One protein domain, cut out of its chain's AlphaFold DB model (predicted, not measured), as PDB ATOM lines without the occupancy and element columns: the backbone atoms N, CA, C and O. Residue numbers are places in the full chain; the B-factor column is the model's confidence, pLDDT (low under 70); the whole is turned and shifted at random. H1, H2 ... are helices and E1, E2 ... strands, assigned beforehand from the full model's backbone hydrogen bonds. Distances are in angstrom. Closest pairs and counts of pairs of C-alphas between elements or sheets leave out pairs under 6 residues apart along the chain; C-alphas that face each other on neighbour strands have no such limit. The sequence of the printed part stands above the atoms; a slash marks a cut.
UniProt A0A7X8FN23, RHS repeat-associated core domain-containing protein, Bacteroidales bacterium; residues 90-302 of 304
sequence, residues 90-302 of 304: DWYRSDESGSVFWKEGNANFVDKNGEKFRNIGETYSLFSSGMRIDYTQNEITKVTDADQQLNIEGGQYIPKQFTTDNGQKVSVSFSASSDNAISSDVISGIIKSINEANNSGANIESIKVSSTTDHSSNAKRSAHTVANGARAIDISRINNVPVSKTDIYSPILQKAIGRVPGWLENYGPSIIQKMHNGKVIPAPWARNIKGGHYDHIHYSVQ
ATOM      1  N   ASP A  90      46.293 -58.001 -38.652       89.69
ATOM      2  CA  ASP A  90      46.410 -56.552 -38.662       89.69
ATOM      3  C   ASP A  90      46.302 -55.947 -37.261       89.69
ATOM      4  O   ASP A  90      45.680 -56.467 -36.326       89.69
ATOM      5  N   TRP A  91      46.922 -54.783 -37.128       93.19
ATOM      6  CA  TRP A  91      46.750 -53.899 -35.995       93.19
ATOM      7  C   TRP A  91      45.522 -53.016 -36.199       93.19
ATOM      8  O   TRP A  91      45.242 -52.526 -37.297       93.19
ATOM      9  N   TYR A  92      44.811 -52.763 -35.105       94.56
ATOM     10  CA  TYR A  92      43.599 -51.961 -35.066       94.56
ATOM     11  C   TYR A  92      43.766 -50.818 -34.070       94.56
ATOM     12  O   TYR A  92      44.183 -51.035 -32.933       94.56
ATOM     13  N   ARG A  93      43.426 -49.594 -34.483       95.31
ATOM     14  CA  ARG A  93      43.558 -48.372 -33.677       95.31
ATOM     15  C   ARG A  93      42.228 -47.644 -33.551       95.31
ATOM     16  O   ARG A  93      41.514 -47.503 -34.537       95.31
ATOM     17  N   SER A  94      41.932 -47.110 -32.373       93.50
ATOM     18  CA  SER A  94      40.838 -46.156 -32.201       93.50
ATOM     19  C   SER A  94      41.268 -44.730 -32.546       93.50
ATOM     20  O   SER A  94      42.299 -44.239 -32.080       93.50
ATOM     21  N   ASP A  95      40.426 -44.025 -33.301       91.44
ATOM     22  CA  ASP A  95      40.597 -42.598 -33.573       91.44
ATOM     23  C   ASP A  95      40.167 -41.707 -32.393       91.44
ATOM     24  O   ASP A  95      40.521 -40.529 -32.355       91.44
ATOM     25  N   GLU A  96      39.421 -42.240 -31.425       89.12
ATOM     26  CA  GLU A  96      38.943 -41.492 -30.257       89.12
ATOM     27  C   GLU A  96      39.908 -41.609 -29.077       89.12
ATOM     28  O   GLU A  96      40.440 -40.600 -28.613       89.12
ATOM     29  N   SER A  97      40.193 -42.831 -28.624       87.31
ATOM     30  CA  SER A  97      41.092 -43.066 -27.488       87.31
ATOM     31  C   SER A  97      42.569 -43.158 -27.876       87.31
ATOM     32  O   SER A  97      43.441 -43.030 -27.019       87.31
ATOM     33  N   GLY A  98      42.875 -43.407 -29.154       88.06
ATOM     34  CA  GLY A  98      44.228 -43.752 -29.593       88.06
ATOM     35  C   GLY A  98      44.656 -45.165 -29.192       88.06
ATOM     36  O   GLY A  98      45.784 -45.547 -29.487       88.06
ATOM     37  N   SER A  99      43.793 -45.947 -28.537       90.62
ATOM     38  CA  SER A  99      44.098 -47.320 -28.129       90.62
ATOM     39  C   SER A  99      44.395 -48.195 -29.343       90.62
ATOM     40  O   SER A  99      43.758 -48.043 -30.387       90.62
ATOM     41  N   VAL A 100      45.336 -49.125 -29.195       91.50
ATOM     42  CA  VAL A 100      45.768 -50.032 -30.263       91.50
ATOM     43  C   VAL A 100      45.722 -51.470 -29.754       91.50
ATOM     44  O   VAL A 100      46.112 -51.733 -28.618       91.50
ATOM     45  N   PHE A 101      45.256 -52.400 -30.582       90.19
ATOM     46  CA  PHE A 101      45.372 -53.834 -30.323       90.19
ATOM     47  C   PHE A 101      45.638 -54.603 -31.615       90.19
ATOM     48  O   PHE A 101      45.310 -54.139 -32.705       90.19
ATOM     49  N   TRP A 102      46.219 -55.786 -31.478       89.44
ATOM     50  CA  TRP A 102      46.398 -56.728 -32.575       89.44
ATOM     51  C   TRP A 102      45.271 -57.761 -32.572       89.44
ATOM     52  O   TRP A 102      44.813 -58.178 -31.502       89.44
ATOM     53  N   LYS A 103      44.814 -58.166 -33.758       84.25
ATOM     54  CA  LYS A 103      43.837 -59.245 -33.918       84.25
ATOM     55  C   LYS A 103      44.027 -59.917 -35.271       84.25
ATOM     56  O   LYS A 103      44.240 -59.250 -36.278       84.25
ATOM     57  N   GLU A 104      43.836 -61.228 -35.302       81.88
ATOM     58  CA  GLU A 104      43.694 -61.963 -36.553       81.88
ATOM     59  C   GLU A 104      42.510 -61.450 -37.392       81.88
ATOM     60  O   GLU A 104      41.401 -61.205 -36.895       81.88
ATOM     61  N   GLY A 105      42.747 -61.314 -38.690       78.06
ATOM     62  CA  GLY A 105      41.831 -60.791 -39.691       78.06
ATOM     63  C   GLY A 105      42.299 -59.469 -40.308       78.06
ATOM     64  O   GLY A 105      43.025 -58.678 -39.708       78.06
ATOM     65  N   ASN A 106      41.773 -59.194 -41.498       83.12
ATOM     66  CA  ASN A 106      42.055 -58.010 -42.313       83.12
ATOM     67  C   ASN A 106      40.827 -57.106 -42.502       83.12
ATOM     68  O   ASN A 106      40.709 -56.389 -43.500       83.12
ATOM     69  N   ALA A 107      39.873 -57.174 -41.569       89.56
ATOM     70  CA  ALA A 107      38.681 -56.343 -41.613       89.56
ATOM     71  C   ALA A 107      39.084 -54.864 -41.632       89.56
ATOM     72  O   ALA A 107      40.039 -54.468 -40.970       89.56
ATOM     73  N   ASN A 108      38.341 -54.024 -42.352       92.31
ATOM     74  CA  ASN A 108      38.617 -52.584 -42.359       92.31
ATOM     75  C   ASN A 108      38.425 -51.968 -40.963       92.31
ATOM     76  O   ASN A 108      39.130 -51.024 -40.601       92.31
ATOM     77  N   PHE A 109      37.489 -52.525 -40.184       94.31
ATOM     78  CA  PHE A 109      37.129 -52.064 -38.849       94.31
ATOM     79  C   PHE A 109      36.769 -53.224 -37.924       94.31
ATOM     80  O   PHE A 109      36.309 -54.276 -38.372       94.31
ATOM     81  N   VAL A 110      36.926 -52.985 -36.626       91.25
ATOM     82  CA  VAL A 110      36.411 -53.829 -35.549       91.25
ATOM     83  C   VAL A 110      35.731 -52.933 -34.523       91.25
ATOM     84  O   VAL A 110      36.340 -51.988 -34.024       91.25
ATOM     85  N   ASP A 111      34.486 -53.247 -34.181       92.19
ATOM     86  CA  ASP A 111      33.797 -52.620 -33.058       92.19
ATOM     87  C   ASP A 111      34.135 -53.357 -31.762       92.19
ATOM     88  O   ASP A 111      34.017 -54.582 -31.669       92.19
ATOM     89  N   LYS A 112      34.558 -52.609 -30.742       84.44
ATOM     90  CA  LYS A 112      34.849 -53.146 -29.411       84.44
ATOM     91  C   LYS A 112      34.316 -52.188 -28.361       84.44
ATOM     92  O   LYS A 112      34.717 -51.033 -28.311       84.44
ATOM     93  N   ASN A 113      33.404 -52.671 -27.517       87.06
ATOM     94  CA  ASN A 113      32.788 -51.886 -26.441       87.06
ATOM     95  C   ASN A 113      32.150 -50.562 -26.919       87.06
ATOM     96  O   ASN A 113      32.197 -49.559 -26.213       87.06
ATOM     97  N   GLY A 114      31.568 -50.555 -28.125       87.19
ATOM     98  CA  GLY A 114      30.945 -49.364 -28.721       87.19
ATOM     99  C   GLY A 114      31.923 -48.366 -29.353       87.19
ATOM    100  O   GLY A 114      31.494 -47.307 -29.802       87.19
ATOM    101  N   GLU A 115      33.215 -48.688 -29.408       88.44
ATOM    102  CA  GLU A 115      34.243 -47.891 -30.072       88.44
ATOM    103  C   GLU A 115      34.697 -48.581 -31.367       88.44
ATOM    104  O   GLU A 115      34.971 -49.785 -31.384       88.44
ATOM    105  N   LYS A 116      34.783 -47.805 -32.454       93.25
ATOM    106  CA  LYS A 116      35.236 -48.271 -33.769       93.25
ATOM    107  C   LYS A 116      36.760 -48.216 -33.845       93.25
ATOM    108  O   LYS A 116      37.348 -47.136 -33.780       93.25
ATOM    109  N   PHE A 117      37.392 -49.362 -34.069       94.62
ATOM    110  CA  PHE A 117      38.825 -49.462 -34.315       94.62
ATOM    111  C   PHE A 117      39.089 -49.694 -35.796       94.62
ATOM    112  O   PHE A 117      38.583 -50.648 -36.381       94.62
ATOM    113  N   ARG A 118      39.895 -48.829 -36.407       95.75
ATOM    114  CA  ARG A 118      40.298 -48.938 -37.810       95.75
ATOM    115  C   ARG A 118      41.522 -49.811 -37.976       95.75
ATOM    116  O   ARG A 118      42.436 -49.766 -37.156       95.75
ATOM    117  N   ASN A 119      41.566 -50.522 -39.087       95.44
ATOM    118  CA  ASN A 119      42.750 -51.235 -39.526       95.44
ATOM    119  C   ASN A 119      43.877 -50.244 -39.863       95.44
ATOM    120  O   ASN A 119      43.684 -49.305 -40.647       95.44
ATOM    121  N   ILE A 120      45.036 -50.451 -39.241       96.06
ATOM    122  CA  ILE A 120      46.278 -49.701 -39.471       96.06
ATOM    123  C   ILE A 120      47.392 -50.571 -40.081       96.06
ATOM    124  O   ILE A 120      48.530 -50.127 -40.230       96.06
ATOM    125  N   GLY A 121      47.039 -51.786 -40.503       92.69
ATOM    126  CA  GLY A 121      47.892 -52.722 -41.216       92.69
ATOM    127  C   GLY A 121      48.713 -53.659 -40.357       92.69
ATOM    128  O   GLY A 121      48.624 -53.685 -39.134       92.69
ATOM    129  N   GLU A 122      49.582 -54.384 -41.047       91.06
ATOM    130  CA  GLU A 122      50.422 -55.432 -40.477       91.06
ATOM    131  C   GLU A 122      51.549 -54.874 -39.600       91.06
ATOM    132  O   GLU A 122      52.179 -55.624 -38.871       91.06
ATOM    133  N   THR A 123      51.852 -53.573 -39.649       92.94
ATOM    134  CA  THR A 123      52.978 -52.996 -38.898       92.94
ATOM    135  C   THR A 123      52.531 -51.990 -37.856       92.94
ATOM    136  O   THR A 123      51.719 -51.114 -38.150       92.94
ATOM    137  N   TYR A 124      53.169 -52.031 -36.690       93.88
ATOM    138  CA  TYR A 124      52.965 -51.066 -35.617       93.88
ATOM    139  C   TYR A 124      54.303 -50.697 -34.976       93.88
ATOM    140  O   TYR A 124      55.191 -51.535 -34.864       93.88
ATOM    141  N   SER A 125      54.458 -49.444 -34.558       94.94
ATOM    142  CA  SER A 125      55.635 -48.985 -33.817       94.94
ATOM    143  C   SER A 125      55.178 -48.404 -32.482       94.94
ATOM    144  O   SER A 125      54.307 -47.534 -32.443       94.94
ATOM    145  N   LEU A 126      55.781 -48.868 -31.391       90.94
ATOM    146  CA  LEU A 126      55.492 -48.441 -30.025       90.94
ATOM    147  C   LEU A 126      56.673 -47.652 -29.460       90.94
ATOM    148  O   LEU A 126      57.820 -48.083 -29.570       90.94
ATOM    149  N   PHE A 127      56.382 -46.526 -28.812       89.62
ATOM    150  CA  PHE A 127      57.339 -45.842 -27.951       89.62
ATOM    151  C   PHE A 127      57.149 -46.308 -26.506       89.62
ATOM    152  O   PHE A 127      56.037 -46.260 -25.979       89.62
ATOM    153  N   SER A 128      58.219 -46.761 -25.860       86.12
ATOM    154  CA  SER A 128      58.187 -47.117 -24.442       86.12
ATOM    155  C   SER A 128      59.560 -46.949 -23.813       86.12
ATOM    156  O   SER A 128      60.533 -47.525 -24.294       86.12
ATOM    157  N   SER A 129      59.638 -46.191 -22.715       86.38
ATOM    158  CA  SER A 129      60.864 -46.050 -21.916       86.38
ATOM    159  C   SER A 129      62.091 -45.625 -22.742       86.38
ATOM    160  O   SER A 129      63.182 -46.165 -22.568       86.38
ATOM    161  N   GLY A 130      61.914 -44.689 -23.681       87.44
ATOM    162  CA  GLY A 130      62.990 -44.221 -24.563       87.44
ATOM    163  C   GLY A 130      63.344 -45.159 -25.723       87.44
ATOM    164  O   GLY A 130      64.279 -44.865 -26.462       87.44
ATOM    165  N   MET A 131      62.606 -46.254 -25.914       92.69
ATOM    166  CA  MET A 131      62.812 -47.208 -27.003       92.69
ATOM    167  C   MET A 131      61.690 -47.124 -28.037       92.69
ATOM    168  O   MET A 131      60.516 -46.985 -27.690       92.69
ATOM    169  N   ARG A 132      62.052 -47.300 -29.310       94.31
ATOM    170  CA  ARG A 132      61.136 -47.668 -30.393       94.31
ATOM    171  C   ARG A 132      61.114 -49.186 -30.528       94.31
ATOM    172  O   ARG A 132      62.165 -49.801 -30.708       94.31
ATOM    173  N   ILE A 133      59.924 -49.770 -30.485       91.69
ATOM    174  CA  ILE A 133      59.683 -51.200 -30.687       91.69
ATOM    175  C   ILE A 133      58.830 -51.349 -31.946       91.69
ATOM    176  O   ILE A 133      57.695 -50.879 -31.978       91.69
ATOM    177  N   ASP A 134      59.383 -51.973 -32.981       94.12
ATOM    178  CA  ASP A 134      58.705 -52.213 -34.251       94.12
ATOM    179  C   ASP A 134      58.132 -53.627 -34.298       94.12
ATOM    180  O   ASP A 134      58.833 -54.608 -34.044       94.12
ATOM    181  N   TYR A 135      56.872 -53.718 -34.698       89.69
ATOM    182  CA  TYR A 135      56.119 -54.946 -34.869       89.69
ATOM    183  C   TYR A 135      55.792 -55.174 -36.344       89.69
ATOM    184  O   TYR A 135      55.437 -54.236 -37.069       89.69
ATOM    185  N   THR A 136      55.856 -56.435 -36.757       90.19
ATOM    186  CA  THR A 136      55.156 -56.950 -37.936       90.19
ATOM    187  C   THR A 136      54.256 -58.067 -37.444       90.19
ATOM    188  O   THR A 136      54.720 -58.989 -36.779       90.19
ATOM    189  N   GLN A 137      52.962 -57.941 -37.716       87.44
ATOM    190  CA  GLN A 137      51.910 -58.694 -37.048       87.44
ATOM    191  C   GLN A 137      52.108 -58.587 -35.526       87.44
ATOM    192  O   GLN A 137      52.400 -57.495 -35.038       87.44
ATOM    193  N   ASN A 138      51.991 -59.677 -34.770       83.88
ATOM    194  CA  ASN A 138      52.214 -59.655 -33.322       83.88
ATOM    195  C   ASN A 138      53.688 -59.860 -32.911       83.88
ATOM    196  O   ASN A 138      53.992 -59.965 -31.724       83.88
ATOM    197  N   GLU A 139      54.615 -59.909 -33.871       85.31
ATOM    198  CA  GLU A 139      56.022 -60.217 -33.618       85.31
ATOM    199  C   GLU A 139      56.887 -58.957 -33.601       85.31
ATOM    200  O   GLU A 139      56.805 -58.095 -34.481       85.31
ATOM    201  N   ILE A 140      57.769 -58.862 -32.603       87.44
ATOM    202  CA  ILE A 140      58.762 -57.788 -32.524       87.44
ATOM    203  C   ILE A 140      59.832 -58.043 -33.585       87.44
ATOM    204  O   ILE A 140      60.552 -59.037 -33.544       87.44
ATOM    205  N   THR A 141      59.987 -57.098 -34.505       91.62
ATOM    206  CA  THR A 141      60.996 -57.155 -35.572       91.62
ATOM    207  C   THR A 141      62.241 -56.353 -35.241       91.62
ATOM    208  O   THR A 141      63.341 -56.695 -35.681       91.62
ATOM    209  N   LYS A 142      62.091 -55.270 -34.472       91.62
ATOM    210  CA  LYS A 142      63.202 -54.383 -34.138       91.62
ATOM    211  C   LYS A 142      62.962 -53.660 -32.825       91.62
ATOM    212  O   LYS A 142      61.848 -53.250 -32.521       91.62
ATOM    213  N   VAL A 143      64.040 -53.450 -32.082       93.50
ATOM    214  CA  VAL A 143      64.072 -52.571 -30.914       93.50
ATOM    215  C   VAL A 143      65.263 -51.636 -31.084       93.50
ATOM    216  O   VAL A 143      66.380 -52.102 -31.304       93.50
ATOM    217  N   THR A 144      65.032 -50.328 -31.038       93.19
ATOM    218  CA  THR A 144      66.079 -49.305 -31.190       93.19
ATOM    219  C   THR A 144      65.898 -48.180 -30.197       93.19
ATOM    220  O   THR A 144      64.765 -47.860 -29.841       93.19
ATOM    221  N   ASP A 145      66.998 -47.533 -29.819       93.00
ATOM    222  CA  ASP A 145      66.938 -46.281 -29.073       93.00
ATOM    223  C   ASP A 145      66.128 -45.252 -29.871       93.00
ATOM    224  O   ASP A 145      66.370 -45.030 -31.063       93.00
ATOM    225  N   ALA A 146      65.137 -44.651 -29.221       88.94
ATOM    226  CA  ALA A 146      64.439 -43.499 -29.758       88.94
ATOM    227  C   ALA A 146      65.176 -42.229 -29.321       88.94
ATOM    228  O   ALA A 146      65.700 -42.137 -28.211       88.94
ATOM    229  N   ASP A 147      65.202 -41.223 -30.190       85.12
ATOM    230  CA  ASP A 147      65.808 -39.945 -29.844       85.12
ATOM    231  C   ASP A 147      64.953 -39.245 -28.778       85.12
ATOM    232  O   ASP A 147      63.832 -38.811 -29.045       85.12
ATOM    233  N   GLN A 148      65.476 -39.140 -27.559       79.94
ATOM    234  CA  GLN A 148      64.767 -38.560 -26.417       79.94
ATOM    235  C   GLN A 148      64.542 -37.042 -26.540       79.94
ATOM    236  O   GLN A 148      63.731 -36.487 -25.801       79.94
ATOM    237  N   GLN A 149      65.238 -36.356 -27.453       78.94
ATOM    238  CA  GLN A 149      64.999 -34.936 -27.747       78.94
ATOM    239  C   GLN A 149      63.800 -34.751 -28.685       78.94
ATOM    240  O   GLN A 149      63.087 -33.743 -28.607       78.94
ATOM    241  N   LEU A 150      63.540 -35.775 -29.502       80.50
ATOM    242  CA  LEU A 150      62.494 -35.812 -30.514       80.50
ATOM    243  C   LEU A 150      61.227 -36.553 -30.078       80.50
ATOM    244  O   LEU A 150      60.135 -36.221 -30.526       80.50
ATOM    245  N   ASN A 151      61.329 -37.573 -29.237       87.50
ATOM    246  CA  ASN A 151      60.208 -38.448 -28.909       87.50
ATOM    247  C   ASN A 151      59.602 -38.054 -27.557       87.50
ATOM    248  O   ASN A 151      60.326 -37.806 -26.594       87.50
ATOM    249  N   ILE A 152      58.269 -37.992 -27.474       86.56
ATOM    250  CA  ILE A 152      57.576 -37.726 -26.203       86.56
ATOM    251  C   ILE A 152      57.224 -39.020 -25.476       86.56
ATOM    252  O   ILE A 152      56.754 -39.982 -26.084       86.56
ATOM    253  N   GLU A 153      57.359 -39.005 -24.151       83.94
ATOM    254  CA  GLU A 153      56.856 -40.086 -23.305       83.94
ATOM    255  C   GLU A 153      55.330 -40.196 -23.400       83.94
ATOM    256  O   GLU A 153      54.620 -39.187 -23.381       83.94
ATOM    257  N   GLY A 154      54.828 -41.425 -23.548       81.50
ATOM    258  CA  GLY A 154      53.412 -41.693 -23.824       81.50
ATOM    259  C   GLY A 154      52.943 -41.303 -25.235       81.50
ATOM    260  O   GLY A 154      51.748 -41.374 -25.517       81.50
ATOM    261  N   GLY A 155      53.856 -40.884 -26.119       88.31
ATOM    262  CA  GLY A 155      53.566 -40.610 -27.523       88.31
ATOM    263  C   GLY A 155      53.357 -41.871 -28.358       88.31
ATOM    264  O   GLY A 155      53.661 -42.988 -27.945       88.31
ATOM    265  N   GLN A 156      52.857 -41.676 -29.572       92.50
ATOM    266  CA  GLN A 156      52.621 -42.727 -30.556       92.50
ATOM    267  C   GLN A 156      53.353 -42.409 -31.858       92.50
ATOM    268  O   GLN A 156      53.466 -41.246 -32.247       92.50
ATOM    269  N   TYR A 157      53.812 -43.449 -32.550       95.00
ATOM    270  CA  TYR A 157      54.277 -43.327 -33.929       95.00
ATOM    271  C   TYR A 157      53.082 -43.278 -34.881       95.00
ATOM    272  O   TYR A 157      52.059 -43.929 -34.653       95.00
ATOM    273  N   ILE A 158      53.208 -42.506 -35.963       95.81
ATOM    274  CA  ILE A 158      52.162 -42.431 -36.986       95.81
ATOM    275  C   ILE A 158      52.126 -43.778 -37.726       95.81
ATOM    276  O   ILE A 158      53.172 -44.233 -38.197       95.81
ATOM    277  N   PRO A 159      50.957 -44.430 -37.865       96.38
ATOM    278  CA  PRO A 159      50.869 -45.678 -38.609       96.38
ATOM    279  C   PRO A 159      51.348 -45.519 -40.052       96.38
ATOM    280  O   PRO A 159      51.014 -44.538 -40.715       96.38
ATOM    281  N   LYS A 160      52.086 -46.512 -40.563       96.38
ATOM    282  CA  LYS A 160      52.547 -46.534 -41.965       96.38
ATOM    283  C   LYS A 160      51.406 -46.705 -42.961       96.38
ATOM    284  O   LYS A 160      51.577 -46.403 -44.141       96.38
ATOM    285  N   GLN A 161      50.251 -47.173 -42.504       96.75
ATOM    286  CA  GLN A 161      49.022 -47.135 -43.271       96.75
ATOM    287  C   GLN A 161      47.796 -47.038 -42.368       96.75
ATOM    288  O   GLN A 161      47.875 -47.291 -41.168       96.75
ATOM    289  N   PHE A 162      46.652 -46.710 -42.957       97.44
ATOM    290  CA  PHE A 162      45.345 -46.873 -42.328       97.44
ATOM    291  C   PHE A 162      44.229 -46.937 -43.375       97.44
ATOM    292  O   PHE A 162      44.388 -46.433 -44.486       97.44
ATOM    293  N   THR A 163      43.089 -47.527 -43.018       96.12
ATOM    294  CA  THR A 163      41.942 -47.699 -43.932       96.12
ATOM    295  C   THR A 163      40.796 -46.746 -43.610       96.12
ATOM    296  O   THR A 163      40.161 -46.918 -42.575       96.12
ATOM    297  N   THR A 164      40.487 -45.755 -44.454       96.75
ATOM    298  CA  THR A 164      39.360 -44.816 -44.243       96.75
ATOM    299  C   THR A 164      37.992 -45.499 -44.326       96.75
ATOM    300  O   THR A 164      37.875 -46.633 -44.776       96.75
ATOM    301  N   ASP A 165      36.943 -44.816 -43.862       94.38
ATOM    302  CA  ASP A 165      35.576 -45.340 -43.703       94.38
ATOM    303  C   ASP A 165      34.975 -45.852 -45.016       94.38
ATOM    304  O   ASP A 165      34.227 -46.826 -45.021       94.38
ATOM    305  N   ASN A 166      35.361 -45.254 -46.140       93.06
ATOM    306  CA  ASN A 166      35.004 -45.711 -47.483       93.06
ATOM    307  C   ASN A 166      35.847 -46.907 -47.992       93.06
ATOM    308  O   ASN A 166      35.740 -47.272 -49.159       93.06
ATOM    309  N   GLY A 167      36.703 -47.498 -47.154       92.06
ATOM    310  CA  GLY A 167      37.566 -48.634 -47.489       92.06
ATOM    311  C   GLY A 167      38.884 -48.277 -48.183       92.06
ATOM    312  O   GLY A 167      39.664 -49.182 -48.480       92.06
ATOM    313  N   GLN A 168      39.171 -46.994 -48.434       95.06
ATOM    314  CA  GLN A 168      40.431 -46.582 -49.056       95.06
ATOM    315  C   GLN A 168      41.609 -46.804 -48.099       95.06
ATOM    316  O   GLN A 168      41.630 -46.287 -46.980       95.06
ATOM    317  N   LYS A 169      42.629 -47.530 -48.561       96.00
ATOM    318  CA  LYS A 169      43.912 -47.633 -47.856       96.00
ATOM    319  C   LYS A 169      44.747 -46.389 -48.138       96.00
ATOM    320  O   LYS A 169      44.906 -45.997 -49.295       96.00
ATOM    321  N   VAL A 170      45.275 -45.788 -47.077       98.44
ATOM    322  CA  VAL A 170      46.151 -44.617 -47.120       98.44
ATOM    323  C   VAL A 170      47.530 -45.023 -46.636       98.44
ATOM    324  O   VAL A 170      47.680 -45.403 -45.478       98.44
ATOM    325  N   SER A 171      48.542 -44.925 -47.492       98.38
ATOM    326  CA  SER A 171      49.939 -45.154 -47.124       98.38
ATOM    327  C   SER A 171      50.592 -43.877 -46.594       98.38
ATOM    328  O   SER A 171      50.493 -42.803 -47.191       98.38
ATOM    329  N   VAL A 172      51.321 -43.994 -45.493       97.81
ATOM    330  CA  VAL A 172      52.072 -42.905 -44.871       97.81
ATOM    331  C   VAL A 172      53.557 -43.156 -45.073       97.81
ATOM    332  O   VAL A 172      54.110 -44.173 -44.659       97.81
ATOM    333  N   SER A 173      54.211 -42.203 -45.726       96.25
ATOM    334  CA  SER A 173      55.660 -42.178 -45.894       96.25
ATOM    335  C   SER A 173      56.259 -41.021 -45.108       96.25
ATOM    336  O   SER A 173      55.589 -40.014 -44.870       96.25
ATOM    337  N   PHE A 174      57.531 -41.145 -44.739       92.62
ATOM    338  CA  PHE A 174      58.219 -40.143 -43.935       92.62
ATOM    339  C   PHE A 174      59.372 -39.495 -44.693       92.62
ATOM    340  O   PHE A 174      59.978 -40.088 -45.590       92.62
ATOM    341  N   SER A 175      59.687 -38.257 -44.327       81.56
ATOM    342  CA  SER A 175      61.018 -37.706 -44.582       81.56
ATOM    343  C   SER A 175      62.048 -38.408 -43.679       81.56
ATOM    344  O   SER A 175      61.698 -39.043 -42.683       81.56
ATOM    345  N   ALA A 176      63.331 -38.365 -44.042       78.06
ATOM    346  CA  ALA A 176      64.367 -39.037 -43.254       78.06
ATOM    347  C   ALA A 176      64.378 -38.514 -41.805       78.06
ATOM    348  O   ALA A 176      64.307 -37.304 -41.590       78.06
ATOM    349  N   SER A 177      64.446 -39.430 -40.833       78.06
ATOM    350  CA  SER A 177      64.473 -39.137 -39.387       78.06
ATOM    351  C   SER A 177      63.272 -38.344 -38.847       78.06
ATOM    352  O   SER A 177      63.337 -37.799 -37.751       78.06
ATOM    353  N   SER A 178      62.166 -38.275 -39.596       86.56
ATOM    354  CA  SER A 178      60.967 -37.532 -39.193       86.56
ATOM    355  C   SER A 178      59.820 -38.430 -38.727       86.56
ATOM    356  O   SER A 178      58.663 -38.010 -38.785       86.56
ATOM    357  N   ASP A 179      60.112 -39.675 -38.361       91.94
ATOM    358  CA  ASP A 179      59.157 -40.641 -37.808       91.94
ATOM    359  C   ASP A 179      59.417 -40.791 -36.305       91.94
ATOM    360  O   ASP A 179      60.201 -41.638 -35.872       91.94
ATOM    361  N   ASN A 180      58.803 -39.895 -35.536       91.50
ATOM    362  CA  ASN A 180      58.978 -39.700 -34.107       91.50
ATOM    363  C   ASN A 180      57.644 -39.915 -33.387       91.50
ATOM    364  O   ASN A 180      56.566 -39.667 -33.937       91.50
ATOM    365  N   ALA A 181      57.724 -40.340 -32.133       92.69
ATOM    366  CA  ALA A 181      56.581 -40.462 -31.253       92.69
ATOM    367  C   ALA A 181      56.042 -39.073 -30.894       92.69
ATOM    368  O   ALA A 181      56.759 -38.231 -30.345       92.69
ATOM    369  N   ILE A 182      54.765 -38.857 -31.196       92.00
ATOM    370  CA  ILE A 182      54.052 -37.589 -31.021       92.00
ATOM    371  C   ILE A 182      52.725 -37.804 -30.297       92.00
ATOM    372  O   ILE A 182      52.312 -38.935 -30.041       92.00
ATOM    373  N   SER A 183      52.039 -36.718 -29.946       91.56
ATOM    374  CA  SER A 183      50.736 -36.809 -29.284       91.56
ATOM    375  C   SER A 183      49.744 -37.631 -30.118       91.56
ATOM    376  O   SER A 183      49.560 -37.379 -31.313       91.56
ATOM    377  N   SER A 184      49.061 -38.586 -29.477       92.50
ATOM    378  CA  SER A 184      48.031 -39.421 -30.111       92.50
ATOM    379  C   SER A 184      46.889 -38.597 -30.720       92.50
ATOM    380  O   SER A 184      46.296 -39.016 -31.714       92.50
ATOM    381  N   ASP A 185      46.638 -37.394 -30.202       92.88
ATOM    382  CA  ASP A 185      45.649 -36.453 -30.731       92.88
ATOM    383  C   ASP A 185      46.012 -35.932 -32.119       92.88
ATOM    384  O   ASP A 185      45.128 -35.706 -32.948       92.88
ATOM    385  N   VAL A 186      47.309 -35.766 -32.402       94.69
ATOM    386  CA  VAL A 186      47.763 -35.384 -33.742       94.69
ATOM    387  C   VAL A 186      47.417 -36.487 -34.727       94.69
ATOM    388  O   VAL A 186      46.826 -36.208 -35.767       94.69
ATOM    389  N   ILE A 187      47.741 -37.732 -34.368       95.19
ATOM    390  CA  ILE A 187      47.495 -38.920 -35.191       95.19
ATOM    391  C   ILE A 187      45.996 -39.094 -35.429       95.19
ATOM    392  O   ILE A 187      45.555 -39.234 -36.567       95.19
ATOM    393  N   SER A 188      45.195 -39.019 -34.367       95.75
ATOM    394  CA  SER A 188      43.740 -39.105 -34.463       95.75
ATOM    395  C   SER A 188      43.159 -37.997 -35.334       95.75
ATOM    396  O   SER A 188      42.348 -38.267 -36.216       95.75
ATOM    397  N   GLY A 189      43.585 -36.752 -35.132       96.31
ATOM    398  CA  GLY A 189      43.063 -35.630 -35.897       96.31
ATOM    399  C   GLY A 189      43.439 -35.680 -37.379       96.31
ATOM    400  O   GLY A 189      42.584 -35.397 -38.220       96.31
ATOM    401  N   ILE A 190      44.660 -36.111 -37.732       96.25
ATOM    402  CA  ILE A 190      45.032 -36.243 -39.147       96.25
ATOM    403  C   ILE A 190      44.311 -37.408 -39.829       96.25
ATOM    404  O   ILE A 190      43.808 -37.234 -40.939       96.25
ATOM    405  N   ILE A 191      44.178 -38.560 -39.161       97.56
ATOM    406  CA  ILE A 191      43.418 -39.701 -39.689       97.56
ATOM    407  C   ILE A 191      41.961 -39.296 -39.929       97.56
ATOM    408  O   ILE A 191      41.444 -39.504 -41.026       97.56
ATOM    409  N   LYS A 192      41.315 -38.638 -38.954       97.88
ATOM    410  CA  LYS A 192      39.942 -38.124 -39.098       97.88
ATOM    411  C   LYS A 192      39.822 -37.110 -40.237       97.88
ATOM    412  O   LYS A 192      38.844 -37.140 -40.975       97.88
ATOM    413  N   SER A 193      40.817 -36.242 -40.415       98.31
ATOM    414  CA  SER A 193      40.811 -35.232 -41.482       98.31
ATOM    415  C   SER A 193      40.937 -35.860 -42.870       98.31
ATOM    416  O   SER A 193      40.247 -35.452 -43.801       98.31
ATOM    417  N   ILE A 194      41.783 -36.879 -43.023       98.50
ATOM    418  CA  ILE A 194      41.914 -37.615 -44.287       98.50
ATOM    419  C   ILE A 194      40.663 -38.452 -44.554       98.50
ATOM    420  O   ILE A 194      40.190 -38.496 -45.686       98.50
ATOM    421  N   ASN A 195      40.083 -39.052 -43.517       97.69
ATOM    422  CA  ASN A 195      38.807 -39.751 -43.603       97.69
ATOM    423  C   ASN A 195      37.685 -38.830 -44.106       97.69
ATOM    424  O   ASN A 195      36.999 -39.164 -45.065       97.69
ATOM    425  N   GLU A 196      37.551 -37.640 -43.520       97.94
ATOM    426  CA  GLU A 196      36.593 -36.609 -43.944       97.94
ATOM    427  C   GLU A 196      36.819 -36.169 -45.404       97.94
ATOM    428  O   GLU A 196      35.871 -36.041 -46.184       97.94
ATOM    429  N   ALA A 197      38.080 -35.978 -45.806       98.06
ATOM    430  CA  ALA A 197      38.427 -35.657 -47.188       98.06
ATOM    431  C   ALA A 197      38.030 -36.791 -48.153       98.06
ATOM    432  O   ALA A 197      37.406 -36.537 -49.185       98.06
ATOM    433  N   ASN A 198      38.333 -38.045 -47.811       98.00
ATOM    434  CA  ASN A 198      38.019 -39.215 -48.633       98.00
ATOM    435  C   ASN A 198      36.518 -39.488 -48.726       98.00
ATOM    436  O   ASN A 198      36.026 -39.780 -49.815       98.00
ATOM    437  N   ASN A 199      35.775 -39.294 -47.638       95.38
ATOM    438  CA  ASN A 199      34.312 -39.353 -47.646       95.38
ATOM    439  C   ASN A 199      33.696 -38.260 -48.538       95.38
ATOM    440  O   ASN A 199      32.599 -38.436 -49.061       95.38
ATOM    441  N   SER A 200      34.422 -37.161 -48.768       93.50
ATOM    442  CA  SER A 200      34.059 -36.101 -49.719       93.50
ATOM    443  C   SER A 200      34.587 -36.340 -51.147       93.50
ATOM    444  O   SER A 200      34.506 -35.439 -51.981       93.50
ATOM    445  N   GLY A 201      35.147 -37.520 -51.444       95.06
ATOM    446  CA  GLY A 201      35.631 -37.895 -52.778       95.06
ATOM    447  C   GLY A 201      37.061 -37.457 -53.112       95.06
ATOM    448  O   GLY A 201      37.418 -37.419 -54.287       95.06
ATOM    449  N   ALA A 202      37.892 -37.117 -52.118       96.19
ATOM    450  CA  ALA A 202      39.275 -36.691 -52.361       96.19
ATOM    451  C   ALA A 202      40.184 -37.802 -52.909       96.19
ATOM    452  O   ALA A 202      41.184 -37.490 -53.552       96.19
ATOM    453  N   ASN A 203      39.856 -39.073 -52.646       97.19
ATOM    454  CA  ASN A 203      40.647 -40.246 -53.040       97.19
ATOM    455  C   ASN A 203      42.131 -40.116 -52.659       97.19
ATOM    456  O   ASN A 203      43.021 -40.354 -53.470       97.19
ATOM    457  N   ILE A 204      42.411 -39.672 -51.434       98.44
ATOM    458  CA  ILE A 204      43.756 -39.665 -50.860       98.44
ATOM    459  C   ILE A 204      44.134 -41.113 -50.543       98.44
ATOM    460  O   ILE A 204      43.500 -41.754 -49.712       98.44
ATOM    461  N   GLU A 205      45.185 -41.599 -51.192       98.44
ATOM    462  CA  GLU A 205      45.756 -42.943 -51.066       98.44
ATOM    463  C   GLU A 205      47.165 -42.907 -50.460       98.44
ATOM    464  O   GLU A 205      47.665 -43.918 -49.978       98.44
ATOM    465  N   SER A 206      47.840 -41.753 -50.477       98.62
ATOM    466  CA  SER A 206      49.133 -41.609 -49.809       98.62
ATOM    467  C   SER A 206      49.417 -40.198 -49.323       98.62
ATOM    468  O   SER A 206      48.978 -39.210 -49.909       98.62
ATOM    469  N   ILE A 207      50.212 -40.104 -48.262       98.19
ATOM    470  CA  ILE A 207      50.745 -38.846 -47.740       98.19
ATOM    471  C   ILE A 207      52.236 -38.985 -47.424       98.19
ATOM    472  O   ILE A 207      52.723 -40.061 -47.061       98.19
ATOM    473  N   LYS A 208      52.975 -37.879 -47.549       97.31
ATOM    474  CA  LYS A 208      54.346 -37.768 -47.040       97.31
ATOM    475  C   LYS A 208      54.385 -36.805 -45.866       97.31
ATOM    476  O   LYS A 208      54.196 -35.601 -46.056       97.31
ATOM    477  N   VAL A 209      54.647 -37.349 -44.683       93.75
ATOM    478  CA  VAL A 209      54.544 -36.659 -43.398       93.75
ATOM    479  C   VAL A 209      55.917 -36.508 -42.760       93.75
ATOM    480  O   VAL A 209      56.782 -37.374 -42.869       93.75
ATOM    481  N   SER A 210      56.113 -35.413 -42.044       90.50
ATOM    482  CA  SER A 210      57.169 -35.284 -41.053       90.50
ATOM    483  C   SER A 210      56.562 -34.959 -39.700       90.50
ATOM    484  O   SER A 210      55.890 -33.941 -39.549       90.50
ATOM    485  N   SER A 211      56.820 -35.814 -38.713       86.25
ATOM    486  CA  SER A 211      56.648 -35.461 -37.307       86.25
ATOM    487  C   SER A 211      57.849 -34.624 -36.894       86.25
ATOM    488  O   SER A 211      58.983 -35.098 -36.812       86.25
ATOM    489  N   THR A 212      57.628 -33.324 -36.772       65.75
ATOM    490  CA  THR A 212      58.698 -32.376 -36.499       65.75
ATOM    491  C   THR A 212      58.690 -32.056 -35.024       65.75
ATOM    492  O   THR A 212      57.961 -31.187 -34.556       65.75
ATOM    493  N   THR A 213      59.548 -32.767 -34.311       61.44
ATOM    494  CA  THR A 213      60.133 -32.347 -33.049       61.44
ATOM    495  C   THR A 213      61.538 -31.807 -33.316       61.44
ATOM    496  O   THR A 213      62.179 -32.170 -34.288       61.44
ATOM    497  N   ASP A 214      61.899 -30.762 -32.574       51.62
ATOM    498  CA  ASP A 214      63.228 -30.137 -32.435       51.62
ATOM    499  C   ASP A 214      64.108 -29.689 -33.633       51.62
ATOM    500  O   ASP A 214      65.314 -29.521 -33.457       51.62
ATOM    501  N   HIS A 215      63.575 -29.270 -34.792       51.09
ATOM    502  CA  HIS A 215      64.438 -28.478 -35.693       51.09
ATOM    503  C   HIS A 215      65.035 -27.277 -34.923       51.09
ATOM    504  O   HIS A 215      64.305 -26.495 -34.321       51.09
ATOM    505  N   SER A 216      66.358 -27.087 -34.979       49.22
ATOM    506  CA  SER A 216      67.109 -26.011 -34.297       49.22
ATOM    507  C   SER A 216      66.605 -24.574 -34.537       49.22
ATOM    508  O   SER A 216      66.981 -23.660 -33.806       49.22
ATOM    509  N   SER A 217      65.752 -24.354 -35.545       54.06
ATOM    510  CA  SER A 217      65.096 -23.071 -35.815       54.06
ATOM    511  C   SER A 217      63.689 -22.945 -35.219       54.06
ATOM    512  O   SER A 217      63.084 -21.880 -35.331       54.06
ATOM    513  N   ASN A 218      63.153 -23.995 -34.597       57.19
ATOM    514  CA  ASN A 218      61.846 -23.966 -33.955       57.19
ATOM    515  C   ASN A 218      61.938 -23.171 -32.653       57.19
ATOM    516  O   ASN A 218      62.757 -23.444 -31.776       57.19
ATOM    517  N   ALA A 219      61.069 -22.171 -32.505       58.28
ATOM    518  CA  ALA A 219      60.978 -21.423 -31.262       58.28
ATOM    519  C   ALA A 219      60.658 -22.374 -30.093       58.28
ATOM    520  O   ALA A 219      59.821 -23.264 -30.229       58.28
ATOM    521  N   LYS A 220      61.233 -22.131 -28.908       55.28
ATOM    522  CA  LYS A 220      60.993 -22.935 -27.686       55.28
ATOM    523  C   LYS A 220      59.513 -23.066 -27.279       55.28
ATOM    524  O   LYS A 220      59.180 -23.897 -26.445       55.28
ATOM    525  N   ARG A 221      58.626 -22.226 -27.825       58.16
ATOM    526  CA  ARG A 221      57.165 -22.236 -27.597       58.16
ATOM    527  C   ARG A 221      56.382 -23.003 -28.669       58.16
ATOM    528  O   ARG A 221      55.155 -22.989 -28.650       58.16
ATOM    529  N   SER A 222      57.074 -23.594 -29.637       72.19
ATOM    530  CA  SER A 222      56.446 -24.241 -30.779       72.19
ATOM    531  C   SER A 222      55.766 -25.551 -30.383       72.19
ATOM    532  O   SER A 222      56.330 -26.349 -29.629       72.19
ATOM    533  N   ALA A 223      54.581 -25.789 -30.953       70.44
ATOM    534  CA  ALA A 223      53.846 -27.051 -30.871       70.44
ATOM    535  C   ALA A 223      54.681 -28.259 -31.332       70.44
ATOM    536  O   ALA A 223      54.437 -29.378 -30.889       70.44
ATOM    537  N   HIS A 224      55.701 -28.010 -32.152       74.94
ATOM    538  CA  HIS A 224      56.665 -28.996 -32.611       74.94
ATOM    539  C   HIS A 224      57.494 -29.607 -31.482       74.94
ATOM    540  O   HIS A 224      57.825 -30.768 -31.545       74.94
ATOM    541  N   THR A 225      57.857 -28.888 -30.422       77.25
ATOM    542  CA  THR A 225      58.865 -29.408 -29.467       77.25
ATOM    543  C   THR A 225      58.306 -30.439 -28.473       77.25
ATOM    544  O   THR A 225      57.172 -30.289 -28.010       77.25
ATOM    545  N   VAL A 226      59.140 -31.399 -28.043       82.06
ATOM    546  CA  VAL A 226      58.840 -32.356 -26.953       82.06
ATOM    547  C   VAL A 226      58.385 -31.639 -25.681       82.06
ATOM    548  O   VAL A 226      57.367 -31.996 -25.095       82.06
ATOM    549  N   ALA A 227      59.044 -30.532 -25.321       80.38
ATOM    550  CA  ALA A 227      58.673 -29.697 -24.172       80.38
ATOM    551  C   ALA A 227      57.234 -29.141 -24.237       80.38
ATOM    552  O   ALA A 227      56.636 -28.813 -23.211       80.38
ATOM    553  N   ASN A 228      56.662 -29.037 -25.439       80.81
ATOM    554  CA  ASN A 228      55.291 -28.592 -25.675       80.81
ATOM    555  C   ASN A 228      54.349 -29.738 -26.077       80.81
ATOM    556  O   ASN A 228      53.245 -29.456 -26.546       80.81
ATOM    557  N   GLY A 229      54.759 -30.992 -25.860       86.81
ATOM    558  CA  GLY A 229      53.953 -32.192 -26.076       86.81
ATOM    559  C   GLY A 229      53.968 -32.739 -27.502       86.81
ATOM    560  O   GLY A 229      53.055 -33.490 -27.823       86.81
ATOM    561  N   ALA A 230      54.939 -32.338 -28.341       89.31
ATOM    562  CA  ALA A 230      55.135 -32.809 -29.723       89.31
ATOM    563  C   ALA A 230      53.820 -33.032 -30.471       89.31
ATOM    564  O   ALA A 230      53.369 -34.150 -30.712       89.31
ATOM    565  N   ARG A 231      53.144 -31.929 -30.753       91.50
ATOM    566  CA  ARG A 231      51.733 -31.923 -31.125       91.50
ATOM    567  C   ARG A 231      51.511 -31.351 -32.517       91.50
ATOM    568  O   ARG A 231      50.494 -30.706 -32.750       91.50
ATOM    569  N   ALA A 232      52.477 -31.560 -33.410       91.88
ATOM    570  CA  ALA A 232      52.452 -31.047 -34.770       91.88
ATOM    571  C   ALA A 232      53.105 -31.995 -35.785       91.88
ATOM    572  O   ALA A 232      54.017 -32.752 -35.452       91.88
ATOM    573  N   ILE A 233      52.644 -31.903 -37.031       93.56
ATOM    574  CA  ILE A 233      53.205 -32.561 -38.213       93.56
ATOM    575  C   ILE A 233      53.186 -31.599 -39.399       93.56
ATOM    576  O   ILE A 233      52.360 -30.684 -39.450       93.56
ATOM    577  N   ASP A 234      54.017 -31.890 -40.393       94.00
ATOM    578  CA  ASP A 234      53.954 -31.255 -41.705       94.00
ATOM    579  C   ASP A 234      53.695 -32.308 -42.787       94.00
ATOM    580  O   ASP A 234      54.264 -33.401 -42.769       94.00
ATOM    581  N   ILE A 235      52.831 -31.982 -43.746       96.00
ATOM    582  CA  ILE A 235      52.492 -32.829 -44.892       96.00
ATOM    583  C   ILE A 235      53.017 -32.150 -46.146       96.00
ATOM    584  O   ILE A 235      52.582 -31.055 -46.489       96.00
ATOM    585  N   SER A 236      53.947 -32.807 -46.835       95.88
ATOM    586  CA  SER A 236      54.648 -32.249 -48.005       95.88
ATOM    587  C   SER A 236      54.148 -32.804 -49.337       95.88
ATOM    588  O   SER A 236      54.362 -32.199 -50.389       95.88
ATOM    589  N   ARG A 237      53.498 -33.973 -49.319       97.88
ATOM    590  CA  ARG A 237      52.905 -34.594 -50.508       97.88
ATOM    591  C   ARG A 237      51.604 -35.294 -50.162       97.88
ATOM    592  O   ARG A 237      51.506 -35.895 -49.093       97.88
ATOM    593  N   ILE A 238      50.669 -35.270 -51.101       98.50
ATOM    594  CA  ILE A 238      49.418 -36.031 -51.069       98.50
ATOM    595  C   ILE A 238      49.291 -36.731 -52.421       98.50
ATOM    596  O   ILE A 238      49.463 -36.088 -53.452       98.50
ATOM    597  N   ASN A 239      49.077 -38.046 -52.439       98.06
ATOM    598  CA  ASN A 239      49.090 -38.878 -53.651       98.06
ATOM    599  C   ASN A 239      50.347 -38.683 -54.499       98.06
ATOM    600  O   ASN A 239      50.300 -38.584 -55.722       98.06
ATOM    601  N   ASN A 240      51.491 -38.559 -53.822       96.25
ATOM    602  CA  ASN A 240      52.773 -38.222 -54.431       96.25
ATOM    603  C   ASN A 240      52.786 -36.899 -55.239       96.25
ATOM    604  O   ASN A 240      53.756 -36.630 -55.946       96.25
ATOM    605  N   VAL A 241      51.777 -36.037 -55.107       97.94
ATOM    606  CA  VAL A 241      51.767 -34.665 -55.630       97.94
ATOM    607  C   VAL A 241      52.340 -33.729 -54.559       97.94
ATOM    608  O   VAL A 241      51.905 -33.809 -53.408       97.94
ATOM    609  N   PRO A 242      53.326 -32.867 -54.881       98.12
ATOM    610  CA  PRO A 242      53.809 -31.863 -53.938       98.12
ATOM    611  C   PRO A 242      52.682 -30.922 -53.503       98.12
ATOM    612  O   PRO A 242      51.945 -30.404 -54.344       98.12
ATOM    613  N   VAL A 243      52.597 -30.669 -52.200       97.56
ATOM    614  CA  VAL A 243      51.705 -29.649 -51.645       97.56
ATOM    615  C   VAL A 243      52.101 -28.276 -52.195       97.56
ATOM    616  O   VAL A 243      53.276 -27.917 -52.228       97.56
ATOM    617  N   SER A 244      51.126 -27.516 -52.681       96.94
ATOM    618  CA  SER A 244      51.309 -26.211 -53.310       96.94
ATOM    619  C   SER A 244      49.990 -25.430 -53.392       96.94
ATOM    620  O   SER A 244      48.911 -25.912 -53.067       96.94
ATOM    621  N   LYS A 245      50.038 -24.180 -53.864       94.50
ATOM    622  CA  LYS A 245      48.813 -23.389 -54.118       94.50
ATOM    623  C   LYS A 245      47.968 -23.906 -55.281       94.50
ATOM    624  O   LYS A 245      46.815 -23.501 -55.403       94.50
ATOM    625  N   THR A 246      48.553 -24.724 -56.146       96.06
ATOM    626  CA  THR A 246      47.953 -25.174 -57.405       96.06
ATOM    627  C   THR A 246      47.514 -26.629 -57.369       96.06
ATOM    628  O   THR A 246      46.840 -27.066 -58.297       96.06
ATOM    629  N   ASP A 247      47.900 -27.394 -56.345       96.94
ATOM    630  CA  ASP A 247      47.463 -28.781 -56.232       96.94
ATOM    631  C   ASP A 247      46.002 -28.870 -55.767       96.94
ATOM    632  O   ASP A 247      45.475 -27.990 -55.080       96.94
ATOM    633  N   ILE A 248      45.342 -29.951 -56.170       96.88
ATOM    634  CA  ILE A 248      43.916 -30.160 -55.908       96.88
ATOM    635  C   ILE A 248      43.637 -30.666 -54.489       96.88
ATOM    636  O   ILE A 248      42.516 -30.524 -54.006       96.88
ATOM    637  N   TYR A 249      44.626 -31.248 -53.809       98.31
ATOM    638  CA  TYR A 249      44.445 -31.959 -52.545       98.31
ATOM    639  C   TYR A 249      44.537 -31.033 -51.336       98.31
ATOM    640  O   TYR A 249      43.718 -31.140 -50.425       98.31
ATOM    641  N   SER A 250      45.480 -30.092 -51.331       97.56
ATOM    642  CA  SER A 250      45.681 -29.111 -50.264       97.56
ATOM    643  C   SER A 250      44.402 -28.371 -49.871       97.56
ATOM    644  O   SER A 250      44.038 -28.421 -48.694       97.56
ATOM    645  N   PRO A 251      43.641 -27.739 -50.789       97.75
ATOM    646  CA  PRO A 251      42.410 -27.057 -50.398       97.75
ATOM    647  C   PRO A 251      41.350 -28.014 -49.840       97.75
ATOM    648  O   PRO A 251      40.541 -27.591 -49.015       97.75
ATOM    649  N   ILE A 252      41.334 -29.281 -50.264       98.06
ATOM    650  CA  ILE A 252      40.378 -30.285 -49.781       98.06
ATOM    651  C   ILE A 252      40.762 -30.741 -48.370       98.06
ATOM    652  O   ILE A 252      39.946 -30.640 -47.453       98.06
ATOM    653  N   LEU A 253      42.016 -31.157 -48.167       98.50
ATOM    654  CA  LEU A 253      42.504 -31.614 -46.869       98.50
ATOM    655  C   LEU A 253      42.477 -30.488 -45.829       98.50
ATOM    656  O   LEU A 253      42.016 -30.707 -44.713       98.50
ATOM    657  N   GLN A 254      42.873 -29.259 -46.183       98.25
ATOM    658  CA  GLN A 254      42.802 -28.136 -45.244       98.25
ATOM    659  C   GLN A 254      41.359 -27.783 -44.850       98.25
ATOM    660  O   GLN A 254      41.126 -27.382 -43.710       98.25
ATOM    661  N   LYS A 255      40.375 -27.950 -45.746       98.19
ATOM    662  CA  LYS A 255      38.952 -27.803 -45.389       98.19
ATOM    663  C   LYS A 255      38.487 -28.925 -44.463       98.19
ATOM    664  O   LYS A 255      37.764 -28.638 -43.514       98.19
ATOM    665  N   ALA A 256      38.910 -30.162 -44.718       98.38
ATOM    666  CA  ALA A 256      38.587 -31.311 -43.880       98.38
ATOM    667  C   ALA A 256      39.157 -31.161 -42.459       98.38
ATOM    668  O   ALA A 256      38.419 -31.322 -41.490       98.38
ATOM    669  N   ILE A 257      40.413 -30.713 -42.327       98.06
ATOM    670  CA  ILE A 257      41.027 -30.348 -41.036       98.06
ATOM    671  C   ILE A 257      40.145 -29.355 -40.272       98.06
ATOM    672  O   ILE A 257      39.894 -29.535 -39.086       98.06
ATOM    673  N   GLY A 258      39.626 -28.328 -40.952       96.56
ATOM    674  CA  GLY A 258      38.763 -27.320 -40.334       96.56
ATOM    675  C   GLY A 258      37.430 -27.851 -39.785       96.56
ATOM    676  O   GLY A 258      36.824 -27.175 -38.955       96.56
ATOM    677  N   ARG A 259      36.975 -29.032 -40.227       95.88
ATOM    678  CA  ARG A 259      35.722 -29.676 -39.788       95.88
ATOM    679  C   ARG A 259      35.921 -30.664 -38.642       95.88
ATOM    680  O   ARG A 259      34.975 -30.937 -37.909       95.88
ATOM    681  N   VAL A 260      37.130 -31.194 -38.486       93.75
ATOM    682  CA  VAL A 260      37.474 -32.112 -37.396       93.75
ATOM    683  C   VAL A 260      37.733 -31.299 -36.122       93.75
ATOM    684  O   VAL A 260      38.387 -30.265 -36.186       93.75
ATOM    685  N   PRO A 261      37.237 -31.699 -34.941       91.88
ATOM    686  CA  PRO A 261      37.545 -30.995 -33.697       91.88
ATOM    687  C   PRO A 261      38.996 -31.234 -33.232       91.88
ATOM    688  O   PRO A 261      39.593 -32.268 -33.514       91.88
ATOM    689  N   GLY A 262      39.549 -30.297 -32.455       91.38
ATOM    690  CA  GLY A 262      40.811 -30.483 -31.713       91.38
ATOM    691  C   GLY A 262      42.075 -29.888 -32.347       91.38
ATOM    692  O   GLY A 262      43.096 -29.767 -31.662       91.38
ATOM    693  N   TRP A 263      42.019 -29.443 -33.604       95.38
ATOM    694  CA  TRP A 263      43.145 -28.748 -34.229       95.38
ATOM    695  C   TRP A 263      43.411 -27.381 -33.579       95.38
ATOM    696  O   TRP A 263      42.513 -26.694 -33.076       95.38
ATOM    697  N   LEU A 264      44.679 -26.985 -33.588       95.19
ATOM    698  CA  LEU A 264      45.171 -25.684 -33.155       95.19
ATOM    699  C   LEU A 264      45.666 -24.873 -34.347       95.19
ATOM    700  O   LEU A 264      45.316 -23.701 -34.446       95.19
ATOM    701  N   GLU A 265      46.450 -25.469 -35.244       94.81
ATOM    702  CA  GLU A 265      47.015 -24.786 -36.413       94.81
ATOM    703  C   GLU A 265      46.699 -25.572 -37.682       94.81
ATOM    704  O   GLU A 265      46.805 -26.795 -37.713       94.81
ATOM    705  N   ASN A 266      46.279 -24.845 -38.714       96.75
ATOM    706  CA  ASN A 266      46.047 -25.344 -40.061       96.75
ATOM    707  C   ASN A 266      46.661 -24.321 -41.017       96.75
ATOM    708  O   ASN A 266      45.993 -23.393 -41.497       96.75
ATOM    709  N   TYR A 267      47.973 -24.436 -41.198       95.69
ATOM    710  CA  TYR A 267      48.745 -23.532 -42.037       95.69
ATOM    711  C   TYR A 267      49.206 -24.274 -43.280       95.69
ATOM    712  O   TYR A 267      49.915 -25.261 -43.191       95.69
ATOM    713  N   GLY A 268      48.842 -23.790 -44.454       95.81
ATOM    714  CA  GLY A 268      49.227 -24.405 -45.711       95.81
ATOM    715  C   GLY A 268      48.999 -23.465 -46.883       95.81
ATOM    716  O   GLY A 268      48.664 -22.286 -46.705       95.81
ATOM    717  N   PRO A 269      49.186 -23.934 -48.119       96.25
ATOM    718  CA  PRO A 269      49.129 -23.072 -49.290       96.25
ATOM    719  C   PRO A 269      47.744 -22.458 -49.532       96.25
ATOM    720  O   PRO A 269      47.676 -21.321 -50.004       96.25
ATOM    721  N   SER A 270      46.660 -23.145 -49.163       96.19
ATOM    722  CA  SER A 270      45.284 -22.688 -49.397       96.19
ATOM    723  C   SER A 270      44.672 -21.973 -48.192       96.19
ATOM    724  O   SER A 270      43.981 -20.970 -48.362       96.19
ATOM    725  N   ILE A 271      44.924 -22.461 -46.974       96.81
ATOM    726  CA  ILE A 271      44.365 -21.915 -45.727       96.81
ATOM    727  C   ILE A 271      45.498 -21.590 -44.750       96.81
ATOM    728  O   ILE A 271      46.445 -22.354 -44.607       96.81
ATOM    729  N   ILE A 272      45.405 -20.444 -44.074       96.19
ATOM    730  CA  ILE A 272      46.308 -20.066 -42.979       96.19
ATOM    731  C   ILE A 272      45.455 -19.588 -41.804       96.19
ATOM    732  O   ILE A 272      45.066 -18.416 -41.731       96.19
ATOM    733  N   GLN A 273      45.119 -20.511 -40.909       96.62
ATOM    734  CA  GLN A 273      44.227 -20.253 -39.782       96.62
ATOM    735  C   GLN A 273      44.673 -21.006 -38.533       96.62
ATOM    736  O   GLN A 273      45.361 -22.024 -38.608       96.62
ATOM    737  N   LYS A 274      44.251 -20.501 -37.375       95.31
ATOM    738  CA  LYS A 274      44.449 -21.156 -36.081       95.31
ATOM    739  C   LYS A 274      43.206 -21.066 -35.214       95.31
ATOM    740  O   LYS A 274      42.397 -20.152 -35.370       95.31
ATOM    741  N   MET A 275      43.109 -21.971 -34.253       95.06
ATOM    742  CA  MET A 275      42.162 -21.881 -33.156       95.06
ATOM    743  C   MET A 275      42.705 -20.937 -32.074       95.06
ATOM    744  O   MET A 275      43.857 -21.040 -31.647       95.06
ATOM    745  N   HIS A 276      41.875 -20.005 -31.617       93.00
ATOM    746  CA  HIS A 276      42.174 -19.120 -30.497       93.00
ATOM    747  C   HIS A 276      40.904 -18.874 -29.681       93.00
ATOM    748  O   HIS A 276      39.918 -18.365 -30.208       93.00
ATOM    749  N   ASN A 277      40.918 -19.255 -28.400       91.00
ATOM    750  CA  ASN A 277      39.769 -19.146 -27.489       91.00
ATOM    751  C   ASN A 277      38.468 -19.716 -28.092       91.00
ATOM    752  O   ASN A 277      37.423 -19.070 -28.073       91.00
ATOM    753  N   GLY A 278      38.559 -20.909 -28.694       89.81
ATOM    754  CA  GLY A 278      37.426 -21.605 -29.316       89.81
ATOM    755  C   GLY A 278      36.932 -21.002 -30.635       89.81
ATOM    756  O   GLY A 278      35.920 -21.453 -31.163       89.81
ATOM    757  N   LYS A 279      37.620 -19.991 -31.180       94.25
ATOM    758  CA  LYS A 279      37.279 -19.363 -32.460       94.25
ATOM    759  C   LYS A 279      38.381 -19.567 -33.486       94.25
ATOM    760  O   LYS A 279      39.569 -19.465 -33.178       94.25
ATOM    761  N   VAL A 280      37.970 -19.788 -34.729       96.62
ATOM    762  CA  VAL A 280      38.878 -19.804 -35.875       96.62
ATOM    763  C   VAL A 280      39.263 -18.370 -36.221       96.62
ATOM    764  O   VAL A 280      38.393 -17.537 -36.474       96.62
ATOM    765  N   ILE A 281      40.564 -18.084 -36.241       96.88
ATOM    766  CA  ILE A 281      41.105 -16.783 -36.640       96.88
ATOM    767  C   ILE A 281      42.091 -16.932 -37.812       96.88
ATOM    768  O   ILE A 281      42.844 -17.913 -37.863       96.88
ATOM    769  N   PRO A 282      42.140 -15.969 -38.751       96.94
ATOM    770  CA  PRO A 282      43.209 -15.895 -39.744       96.94
ATOM    771  C   PRO A 282      44.580 -15.708 -39.081       96.94
ATOM    772  O   PRO A 282      44.709 -14.967 -38.107       96.94
ATOM    773  N   ALA A 283      45.623 -16.326 -39.641       93.94
ATOM    774  CA  ALA A 283      46.999 -16.203 -39.145       93.94
ATOM    775  C   ALA A 283      47.992 -15.730 -40.230       93.94
ATOM    776  O   ALA A 283      49.030 -16.360 -40.420       93.94
ATOM    777  N   PRO A 284      47.722 -14.634 -40.971       93.56
ATOM    778  CA  PRO A 284      48.503 -14.254 -42.158       93.56
ATOM    779  C   PRO A 284      50.003 -14.068 -41.884       93.56
ATOM    780  O   PRO A 284      50.820 -14.312 -42.768       93.56
ATOM    781  N   TRP A 285      50.376 -13.713 -40.651       89.75
ATOM    782  CA  TRP A 285      51.766 -13.618 -40.200       89.75
ATOM    783  C   TRP A 285      52.561 -14.924 -40.372       89.75
ATOM    784  O   TRP A 285      53.773 -14.860 -40.555       89.75
ATOM    785  N   ALA A 286      51.912 -16.094 -40.386       88.12
ATOM    786  CA  ALA A 286      52.569 -17.387 -40.584       88.12
ATOM    787  C   ALA A 286      53.197 -17.535 -41.985       88.12
ATOM    788  O   ALA A 286      54.080 -18.369 -42.182       88.12
ATOM    789  N   ARG A 287      52.800 -16.696 -42.955       90.19
ATOM    790  CA  ARG A 287      53.461 -16.593 -44.267       90.19
ATOM    791  C   ARG A 287      54.860 -15.986 -44.195       90.19
ATOM    792  O   ARG A 287      55.683 -16.278 -45.053       90.19
ATOM    793  N   ASN A 288      55.121 -15.165 -43.181       86.62
ATOM    794  CA  ASN A 288      56.383 -14.440 -43.021       86.62
ATOM    795  C   ASN A 288      57.395 -15.196 -42.142       86.62
ATOM    796  O   ASN A 288      58.501 -14.714 -41.918       86.62
ATOM    797  N   ILE A 289      57.019 -16.366 -41.621       79.88
ATOM    798  CA  ILE A 289      57.921 -17.254 -40.885       79.88
ATOM    799  C   ILE A 289      58.728 -18.084 -41.887       79.88
ATOM    800  O   ILE A 289      58.255 -18.375 -42.985       79.88
ATOM    801  N   LYS A 290      59.948 -18.484 -41.507       69.56
ATOM    802  CA  LYS A 290      60.781 -19.417 -42.278       69.56
ATOM    803  C   LYS A 290      59.947 -20.635 -42.718       69.56
ATOM    804  O   LYS A 290      59.332 -21.285 -41.884       69.56
ATOM    805  N   GLY A 291      59.923 -20.909 -44.024       74.56
ATOM    806  CA  GLY A 291      59.103 -21.957 -44.648       74.56
ATOM    807  C   GLY A 291      57.796 -21.449 -45.275       74.56
ATOM    808  O   GLY A 291      57.355 -22.004 -46.273       74.56
ATOM    809  N   GLY A 292      57.181 -20.378 -44.754       81.69
ATOM    810  CA  GLY A 292      56.032 -19.675 -45.357       81.69
ATOM    811  C   GLY A 292      54.757 -20.500 -45.621       81.69
ATOM    812  O   GLY A 292      53.751 -19.949 -46.082       81.69
ATOM    813  N   HIS A 293      54.780 -21.801 -45.317       90.81
ATOM    814  CA  HIS A 293      53.699 -22.772 -45.499       90.81
ATOM    815  C   HIS A 293      53.158 -22.798 -46.940       90.81
ATOM    816  O   HIS A 293      51.947 -22.840 -47.171       90.81
ATOM    817  N   TYR A 294      54.044 -22.643 -47.930       93.56
ATOM    818  CA  TYR A 294      53.678 -22.637 -49.355       93.56
ATOM    819  C   TYR A 294      53.772 -24.019 -50.003       93.56
ATOM    820  O   TYR A 294      53.101 -24.255 -51.004       93.56
ATOM    821  N   ASP A 295      54.598 -24.893 -49.440       94.00
ATOM    822  CA  ASP A 295      55.014 -26.191 -49.980       94.00
ATOM    823  C   ASP A 295      54.684 -27.371 -49.044       94.00
ATOM    824  O   ASP A 295      55.025 -28.520 -49.321       94.00
ATOM    825  N   HIS A 296      54.015 -27.089 -47.926       94.56
ATOM    826  CA  HIS A 296      53.534 -28.075 -46.968       94.56
ATOM    827  C   HIS A 296      52.270 -27.567 -46.267       94.56
ATOM    828  O   HIS A 296      52.004 -26.361 -46.236       94.56
ATOM    829  N   ILE A 297      51.494 -28.493 -45.700       96.06
ATOM    830  CA  ILE A 297      50.451 -28.179 -44.722       96.06
ATOM    831  C   ILE A 297      50.950 -28.603 -43.345       96.06
ATOM    832  O   ILE A 297      51.204 -29.775 -43.085       96.06
ATOM    833  N   HIS A 298      51.104 -27.606 -42.492       94.44
ATOM    834  CA  HIS A 298      51.383 -27.717 -41.080       94.44
ATOM    835  C   HIS A 298      50.071 -27.888 -40.315       94.44
ATOM    836  O   HIS A 298      49.142 -27.077 -40.436       94.44
ATOM    837  N   TYR A 299      50.022 -28.944 -39.513       95.19
ATOM    838  CA  TYR A 299      48.892 -29.300 -38.673       95.19
ATOM    839  C   TYR A 299      49.364 -29.481 -37.236       95.19
ATOM    840  O   TYR A 299      50.308 -30.229 -36.985       95.19
ATOM    841  N   SER A 300      48.683 -28.846 -36.285       94.56
ATOM    842  CA  SER A 300      48.947 -29.049 -34.860       94.56
ATOM    843  C   SER A 300      47.664 -29.136 -34.043       94.56
ATOM    844  O   SER A 300      46.604 -28.711 -34.500       94.56
ATOM    845  N   VAL A 301      47.748 -29.682 -32.829       93.12
ATOM    846  CA  VAL A 301      46.616 -29.807 -31.890       93.12
ATOM    847  C   VAL A 301      46.827 -28.989 -30.618       93.12
ATOM    848  O   VAL A 301      47.934 -28.539 -30.287       93.12
ATOM    849  N   GLN A 302      45.736 -28.745 -29.892       85.94
ATOM    850  CA  GLN A 302      45.803 -28.064 -28.599       85.94
ATOM    851  C   GLN A 302      46.541 -28.919 -27.565       85.94
ATOM    852  O   GLN A 302      46.580 -30.141 -27.654       85.94
TER     853      GLN A 302
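AT A GLANCE: This is residues 90 to 302 of the 304 residues of the protein "RHS repeat-associated core domain-containing protein" of Bacteroidales bacterium (UniProt A0A7X8FN23). What does the model look like? A strongly twisted sheet of eight strands curls round the long helix H1, with H2 on the same face. Past its E8 edge are two small sheets, the curled E2 E1 E4 E3, whose E4 packs on E8, and the flap E5 E6 E7. What is it made of? The 213 printed residues, class mixed, hold three named helices and fifteen strands in the order E1 to E9, H1, E10, E11, H2, E12 to E14, H3, E15. The large sheet is mixed, the others antiparallel; the whole is compact, radius of gyration of the C-alphas 16.5 A, spans 48 by 39 by 33 A.

HOW THE PARTS SIT: How does the largest sheet run? Its order is residues 161 to 163 (E8), 169 to 174 (E9), 206 to 211 (E10), 232 to 238 (E11), 297 to 301 (E15), 263 to 267 (E12), 272 to 276 (E13) and 279 to 282 (E14). E9 and E10 are parallel, N 173 and O 207 within hydrogen-bond range at 2.9 A; E15 and E12 are antiparallel, N 298 and O 267 at 2.7 A. E12 E13 E14 form a meander, each strand the antiparallel neighbour of the one before. Where are the helices? Residues 184 to 199 (H1) and 249 to 259 (H2) are on one face, two layers, and touch at a steep tilt of 64 degrees, opposite ways, closest C-alphas Ser 193 and Ile 257, 4.9 A. E9, H1, E10 are a strand-helix-strand unit, parallel neighbours with a helix between, its crossover left-handed; E11, H2, E12 are a split one, E15 between its strands, right-handed. Residues 284 to 288 (H3) only graze the sheet, with 284 to 287. How regular are the helix backbones? H1 and H2 have every O i to N i+4 pair within hydrogen-bond range; H3 has 0 of 1, but 2 of 2 O i to N i+3 pairs. And the small sheets? One is residues 100 to 104 (E2), 90 to 94 (E1), 115 to 121 (E4) and 109 to 112 (E3), N 118 and O 93 at 2.8 A; the closest C-alphas of E4 and E8 are Ile 120 and Phe 162, 4.1 A. Residues 123 to 128 (E5), 131 to 136 (E6) and 139 to 145 (E7) are another meander, N 126 and O 133 at 2.8 A; E1 and E5 come closest at the C-alphas of Trp 91 and Tyr 124, 6.8 A.

IN THESE COORDINATES: Where do the first and last elements stand? E1 begins at C-alpha 90 (46.410, -56.552, -38.662); E15 ends at C-alpha 301 (46.616, -29.807, -31.890). Which are long? H1 spans 22.3 A, E4 and E7 18.3 A each.

THE WHOLE: How far does it reach? The farthest C-alphas, Glu 104 and Asn 288, are 49.6 A apart; the printed part has no cut. What is long or uncertain? The links E7 to E8 and E10 to E11 are long; pLDDT is under 70 at residues 212 to 221 and 290.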